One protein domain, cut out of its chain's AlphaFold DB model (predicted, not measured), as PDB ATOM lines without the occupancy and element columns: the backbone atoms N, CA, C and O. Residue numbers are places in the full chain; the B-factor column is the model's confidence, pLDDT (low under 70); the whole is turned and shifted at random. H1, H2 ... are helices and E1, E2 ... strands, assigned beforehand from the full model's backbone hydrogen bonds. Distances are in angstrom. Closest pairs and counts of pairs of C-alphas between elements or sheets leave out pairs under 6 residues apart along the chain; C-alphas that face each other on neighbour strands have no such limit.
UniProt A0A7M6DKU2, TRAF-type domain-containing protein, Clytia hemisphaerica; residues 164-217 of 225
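AT A GLANCE: This is residues 164 to 217 of the 225 residues of the protein "TRAF-type domain-containing protein" of Clytia hemisphaerica (UniProt A0A7M6DKU2). A narrow twisted sheet of three antiparallel strands, ordered E1, E2, E3, makes the long axis, with short helix H1 at one end and the loop of residues 198 to 209 at the same end. The printed part has 54 residues; one named helix is followed by three named strands, class mixed. It is loose, radius of gyration of the C-alphas 12.9 A, and elongated, spanning 39 by 22 by 15 A.

IN THESE COORDINATES: E1, residues 179 to 185, spans 20.1 A; E2, 191 to 197, 19.6 A; E3, 210 to 216, 19.3 A, ending at C-alpha 216 (175.078, 231.932, 243.960). H1, residues 164 to 172, spans 12.3 A from C-alpha 164 (183.698, 213.792, 265.707).

HOW THE PARTS SIT: The strands form a meander, each the antiparallel neighbour of the one before. Hairpin E1 and E2 has N 182 and O 194 at 2.9 A; hairpin E2 and E3 has N 195 and O 212 at 2.9 A, both within hydrogen-bond range. The sheet is only just strongly twisted, its C-alphas up to 4.3 A off the best plane. H1 only grazes it, with residues 166 to 170; every O i to N i+4 pair in H1 is within hydrogen-bond range.

THE WHOLE: The farthest C-alphas, Ser 172 and Gln 188, are 39.8 A apart. The printed part has no cut; the link E2 to E3 is long. pLDDT is under 70 at residues 173 to 177 and 188 to 189.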
ATOM      1  N   MET A 164     183.437 215.240 265.689       90.12
ATOM      2  CA  MET A 164     183.698 213.792 265.707       90.12
ATOM      3  C   MET A 164     182.432 212.961 265.480       90.12
ATOM      4  O   MET A 164     182.464 211.986 264.738       90.12
ATOM      5  N   LYS A 165     181.292 213.377 266.049       88.88
ATOM      6  CA  LYS A 165     180.005 212.698 265.845       88.88
ATOM      7  C   LYS A 165     179.583 212.756 264.377       88.88
ATOM      8  O   LYS A 165     179.267 211.723 263.796       88.88
ATOM      9  N   LYS A 166     179.636 213.950 263.779       89.06
ATOM     10  CA  LYS A 166     179.280 214.168 262.368       89.06
ATOM     11  C   LYS A 166     180.215 213.415 261.421       89.06
ATOM     12  O   LYS A 166     179.748 212.817 260.460       89.06
ATOM     13  N   ARG A 167     181.518 213.374 261.725       89.12
ATOM     14  CA  ARG A 167     182.504 212.611 260.947       89.12
ATOM     15  C   ARG A 167     182.272 211.107 261.023       89.12
ATOM     16  O   ARG A 167     182.270 210.453 259.990       89.12
ATOM     17  N   ASN A 168     182.027 210.565 262.212       88.75
ATOM     18  CA  ASN A 168     181.785 209.131 262.370       88.75
ATOM     19  C   ASN A 168     180.503 208.688 261.647       88.75
ATOM     20  O   ASN A 168     180.508 207.653 260.992       88.75
ATOM     21  N   GLN A 169     179.444 209.505 261.691       86.31
ATOM     22  CA  GLN A 169     178.227 209.280 260.899       86.31
ATOM     23  C   GLN A 169     178.510 209.321 259.390       86.31
ATOM     24  O   GLN A 169     177.989 208.512 258.625       86.31
ATOM     25  N   ALA A 170     179.362 210.250 258.951       86.88
ATOM     26  CA  ALA A 170     179.762 210.368 257.554       86.88
ATOM     27  C   ALA A 170     180.557 209.167 257.045       86.88
ATOM     28  O   ALA A 170     180.362 208.764 255.904       86.88
ATOM     29  N   LEU A 171     181.410 208.591 257.892       86.38
ATOM     30  CA  LEU A 171     182.192 207.398 257.580       86.38
ATOM     31  C   LEU A 171     181.341 206.119 257.575       86.38
ATOM     32  O   LEU A 171     181.648 205.203 256.819       86.38
ATOM     33  N   SER A 172     180.282 206.043 258.393       83.12
ATOM     34  CA  SER A 172     179.434 204.846 258.482       83.12
ATOM     35  C   SER A 172     178.482 204.678 257.295       83.12
ATOM     36  O   SER A 172     178.166 203.553 256.919       83.12
ATOM     37  N   ASN A 173     178.012 205.781 256.704       68.69
ATOM     38  CA  ASN A 173     177.056 205.746 255.598       68.69
ATOM     39  C   ASN A 173     177.807 205.845 254.263       68.69
ATOM     40  O   ASN A 173     178.169 206.934 253.823       68.69
ATOM     41  N   TYR A 174     178.026 204.701 253.612       60.28
ATOM     42  CA  TYR A 174     178.814 204.574 252.378       60.28
ATOM     43  C   TYR A 174     178.193 205.280 251.147       60.28
ATOM     44  O   TYR A 174     178.852 205.391 250.121       60.28
ATOM     45  N   TYR A 175     176.971 205.835 251.241       49.78
ATOM     46  CA  TYR A 175     176.371 206.649 250.176       49.78
ATOM     47  C   TYR A 175     175.532 207.834 250.700       49.78
ATOM     48  O   TYR A 175     174.565 207.673 251.439       49.78
ATOM     49  N   SER A 176     175.911 209.025 250.220       51.94
ATOM     50  CA  SER A 176     175.184 210.306 250.142       51.94
ATOM     51  C   SER A 176     174.739 211.018 251.436       51.94
ATOM     52  O   SER A 176     173.848 210.581 252.154       51.94
ATOM     53  N   SER A 177     175.272 212.236 251.611       58.41
ATOM     54  CA  SER A 177     174.721 213.362 252.396       58.41
ATOM     55  C   SER A 177     175.010 213.489 253.901       58.41
ATOM     56  O   SER A 177     174.196 214.011 254.651       58.41
ATOM     57  N   ASN A 178     176.228 213.177 254.350       72.44
ATOM     58  CA  ASN A 178     176.734 213.759 255.603       72.44
ATOM     59  C   ASN A 178     177.623 214.970 255.299       72.44
ATOM     60  O   ASN A 178     178.839 214.951 255.504       72.44
ATOM     61  N   PHE A 179     177.000 216.017 254.758       85.06
ATOM     62  CA  PHE A 179     177.607 217.330 254.582       85.06
ATOM     63  C   PHE A 179     176.807 218.386 255.339       85.06
ATOM     64  O   PHE A 179     175.667 218.163 255.744       85.06
ATOM     65  N   ILE A 180     177.430 219.530 255.577       87.69
ATOM     66  CA  ILE A 180     176.754 220.710 256.110       87.69
ATOM     67  C   ILE A 180     177.030 221.885 255.191       87.69
ATOM     68  O   ILE A 180     178.122 221.993 254.633       87.69
ATOM     69  N   GLU A 181     176.046 222.761 255.068       89.31
ATOM     70  CA  GLU A 181     176.119 223.948 254.228       89.31
ATOM     71  C   GLU A 181     176.041 225.202 255.085       89.31
ATOM     72  O   GLU A 181     175.384 225.240 256.133       89.31
ATOM     73  N   LYS A 182     176.748 226.238 254.645       86.88
ATOM     74  CA  LYS A 182     176.647 227.573 255.214       86.88
ATOM     75  C   LYS A 182     176.734 228.607 254.106       86.88
ATOM     76  O   LYS A 182     177.568 228.505 253.211       86.88
ATOM     77  N   TYR A 183     175.887 229.621 254.216       86.19
ATOM     78  CA  TYR A 183     175.894 230.757 253.312       86.19
ATOM     79  C   TYR A 183     176.709 231.905 253.899       86.19
ATOM     80  O   TYR A 183     176.598 232.220 255.087       86.19
ATOM     81  N   PHE A 184     177.502 232.531 253.043       82.31
ATOM     82  CA  PHE A 184     178.253 233.744 253.326       82.31
ATOM     83  C   PHE A 184     177.929 234.803 252.281       82.31
ATOM     84  O   PHE A 184     177.478 234.487 251.181       82.31
ATOM     85  N   TYR A 185     178.172 236.057 252.634       78.94
ATOM     86  CA  TYR A 185     178.046 237.187 251.724       78.94
ATOM     87  C   TYR A 185     179.405 237.871 251.620       78.94
ATOM     88  O   TYR A 185     180.084 238.044 252.639       78.94
ATOM     89  N   THR A 186     179.825 238.197 250.402       73.19
ATOM     90  CA  THR A 186     181.045 238.977 250.162       73.19
ATOM     91  C   THR A 186     180.763 240.466 250.345       73.19
ATOM     92  O   THR A 186     179.609 240.901 250.300       73.19
ATOM     93  N   THR A 187     181.817 241.268 250.498       70.31
ATOM     94  CA  THR A 187     181.732 242.737 250.420       70.31
ATOM     95  C   THR A 187     181.060 243.254 249.148       70.31
ATOM     96  O   THR A 187     180.421 244.303 249.175       70.31
ATOM     97  N   GLN A 188     181.157 242.501 248.052       69.38
ATOM     98  CA  GLN A 188     180.576 242.828 246.747       69.38
ATOM     99  C   GLN A 188     179.107 242.386 246.605       69.38
ATOM    100  O   GLN A 188     178.520 242.534 245.541       69.38
ATOM    101  N   GLY A 189     178.495 241.829 247.657       69.75
ATOM    102  CA  GLY A 189     177.081 241.436 247.656       69.75
ATOM    103  C   GLY A 189     176.787 240.062 247.044       69.75
ATOM    104  O   GLY A 189     175.621 239.657 246.987       69.75
ATOM    105  N   GLN A 190     177.816 239.313 246.641       75.44
ATOM    106  CA  GLN A 190     177.663 237.950 246.132       75.44
ATOM    107  C   GLN A 190     177.346 236.983 247.271       75.44
ATOM    108  O   GLN A 190     177.914 237.075 248.365       75.44
ATOM    109  N   LYS A 191     176.463 236.016 247.005       82.44
ATOM    110  CA  LYS A 191     176.121 234.959 247.958       82.44
ATOM    111  C   LYS A 191     176.997 233.737 247.684       82.44
ATOM    112  O   LYS A 191     176.938 233.159 246.608       82.44
ATOM    113  N   LEU A 192     177.787 233.312 248.661       84.12
ATOM    114  CA  LEU A 192     178.606 232.103 248.592       84.12
ATOM    115  C   LEU A 192     177.950 230.982 249.396       84.12
ATOM    116  O   LEU A 192     177.626 231.161 250.568       84.12
ATOM    117  N   GLU A 193     177.780 229.820 248.784       89.62
ATOM    118  CA  GLU A 193     177.431 228.564 249.442       89.62
ATOM    119  C   GLU A 193     178.709 227.760 249.678       89.62
ATOM    120  O   GLU A 193     179.460 227.474 248.746       89.62
ATOM    121  N   VAL A 194     178.978 227.427 250.940       90.88
ATOM    122  CA  VAL A 194     180.122 226.604 251.335       90.88
ATOM    123  C   VAL A 194     179.605 225.287 251.877       90.88
ATOM    124  O   VAL A 194     178.873 225.267 252.870       90.88
ATOM    125  N   THR A 195     180.034 224.193 251.261       92.94
ATOM    126  CA  THR A 195     179.621 222.834 251.617       92.94
ATOM    127  C   THR A 195     180.810 222.078 252.196       92.94
ATOM    128  O   THR A 195     181.834 221.927 251.536       92.94
ATOM    129  N   LEU A 196     180.697 221.580 253.428       93.06
ATOM    130  CA  LEU A 196     181.715 220.729 254.056       93.06
ATOM    131  C   LEU A 196     181.259 219.272 254.034       93.06
ATOM    132  O   LEU A 196     180.283 218.918 254.694       93.06
ATOM    133  N   TYR A 197     182.025 218.426 253.357       92.00
ATOM    134  CA  TYR A 197     181.827 216.985 253.294       92.00
ATOM    135  C   TYR A 197     182.719 216.294 254.324       92.00
ATOM    136  O   TYR A 197     183.948 216.283 254.212       92.00
ATOM    137  N   PHE A 198     182.091 215.687 255.331       91.56
ATOM    138  CA  PHE A 198     182.801 215.048 256.441       91.56
ATOM    139  C   PHE A 198     183.515 213.744 256.061       91.56
ATOM    140  O   PHE A 198     184.431 213.330 256.770       91.56
ATOM    141  N   ASN A 199     183.096 213.111 254.964       90.94
ATOM    142  CA  ASN A 199     183.684 211.880 254.440       90.94
ATOM    143  C   ASN A 199     184.446 212.099 253.126       90.94
ATOM    144  O   ASN A 199     184.726 211.131 252.442       90.94
ATOM    145  N   GLY A 200     184.746 213.340 252.744       87.88
ATOM    146  CA  GLY A 200     185.386 213.631 251.463       87.88
ATOM    147  C   GLY A 200     184.468 213.434 250.250       87.88
ATOM    148  O   GLY A 200     183.332 212.973 250.365       87.88
ATOM    149  N   VAL A 201     184.957 213.835 249.081       86.75
ATOM    150  CA  VAL A 201     184.266 213.750 247.783       86.75
ATOM    151  C   VAL A 201     185.205 213.118 246.751       86.75
ATOM    152  O   VAL A 201     186.416 213.356 246.780       86.75
ATOM    153  N   LEU A 202     184.653 212.308 245.842       84.75
ATOM    154  CA  LEU A 202     185.394 211.591 244.792       84.75
ATOM    155  C   LEU A 202     186.541 210.734 245.371       84.75
ATOM    156  O   LEU A 202     186.316 209.866 246.208       84.75
ATOM    157  N   GLU A 203     187.782 210.973 244.954       85.94
ATOM    158  CA  GLU A 203     188.961 210.175 245.327       85.94
ATOM    159  C   GLU A 203     189.400 210.355 246.789       85.94
ATOM    160  O   GLU A 203     190.188 209.563 247.323       85.94
ATOM    161  N   SER A 204     188.884 211.400 247.441       84.62
ATOM    162  CA  SER A 204     189.168 211.719 248.840       84.62
ATOM    163  C   SER A 204     188.209 211.050 249.828       84.62
ATOM    164  O   SER A 204     188.371 211.232 251.039       84.62
ATOM    165  N   VAL A 205     187.245 210.257 249.330       87.19
ATOM    166  CA  VAL A 205     186.255 209.584 250.174       87.19
ATOM    167  C   VAL A 205     186.937 208.689 251.212       87.19
ATOM    168  O   VAL A 205     187.820 207.899 250.882       87.19
ATOM    169  N   GLY A 206     186.573 208.847 252.487       83.31
ATOM    170  CA  GLY A 206     187.156 208.111 253.616       83.31
ATOM    171  C   GLY A 206     188.550 208.570 254.055       83.31
ATOM    172  O   GLY A 206     189.000 208.186 255.134       83.31
ATOM    173  N   LYS A 207     189.235 209.408 253.267       87.56
ATOM    174  CA  LYS A 207     190.632 209.815 253.506       87.56
ATOM    175  C   LYS A 207     190.731 211.216 254.103       87.56
ATOM    176  O   LYS A 207     191.414 211.418 255.107       87.56
ATOM    177  N   SER A 208     190.008 212.169 253.522       87.56
ATOM    178  CA  SER A 208     190.116 213.593 253.854       87.56
ATOM    179  C   SER A 208     188.745 214.250 253.986       87.56
ATOM    180  O   SER A 208     187.730 213.706 253.566       87.56
ATOM    181  N   LEU A 209     188.716 215.443 254.578       90.94
ATOM    182  CA  LEU A 209     187.566 216.338 254.464       90.94
ATOM    183  C   LEU A 209     187.610 217.024 253.096       90.94
ATOM    184  O   LEU A 209     188.694 217.361 252.621       90.94
ATOM    185  N   SER A 210     186.449 217.298 252.508       92.00
ATOM    186  CA  SER A 210     186.355 218.128 251.300       92.00
ATOM    187  C   SER A 210     185.493 219.349 251.567       92.00
ATOM    188  O   SER A 210     184.474 219.252 252.248       92.00
ATOM    189  N   ILE A 211     185.897 220.492 251.018       92.19
ATOM    190  CA  ILE A 211     185.143 221.744 251.088       92.19
ATOM    191  C   ILE A 211     184.834 222.173 249.658       92.19
ATOM    192  O   ILE A 211     185.745 222.303 248.844       92.19
ATOM    193  N   GLY A 212     183.553 222.360 249.360       90.19
ATOM    194  CA  GLY A 212     183.064 222.928 248.112       90.19
ATOM    195  C   GLY A 212     182.665 224.385 248.305       90.19
ATOM    196  O   GLY A 212     182.146 224.756 249.358       90.19
ATOM    197  N   PHE A 213     182.891 225.195 247.275       90.12
ATOM    198  CA  PHE A 213     182.427 226.574 247.195       90.12
ATOM    199  C   PHE A 213     181.572 226.714 245.942       90.12
ATOM    200  O   PHE A 213     181.981 226.288 244.862       90.12
ATOM    201  N   LYS A 214     180.400 227.324 246.081       88.88
ATOM    202  CA  LYS A 214     179.522 227.648 244.965       88.88
ATOM    203  C   LYS A 214     179.072 229.093 245.086       88.88
ATOM    204  O   LYS A 214     178.459 229.484 246.077       88.88
ATOM    205  N   THR A 215     179.363 229.887 244.064       83.50
ATOM    206  CA  THR A 215     178.827 231.242 243.956       83.50
ATOM    207  C   THR A 215     177.377 231.158 243.499       83.50
ATOM    208  O   THR A 215     177.057 230.508 242.503       83.50
ATOM    209  N   LEU A 216     176.491 231.781 244.261       80.31
ATOM    210  CA  LEU A 216     175.078 231.932 243.960       80.31
ATOM    211  C   LEU A 216     174.827 233.373 243.531       80.31
ATOM    212  O   LEU A 216     175.419 234.298 244.090       80.31
ATOM    213  N   LYS A 217     173.902 233.544 242.582       74.00
ATOM    214  CA  LYS A 217     173.485 234.865 242.121       74.00
ATOM    215  C   LYS A 217     172.994 235.698 243.313       74.00
ATOM    216  O   LYS A 217     172.047 235.304 244.002       74.00
TER     217      LYS A 217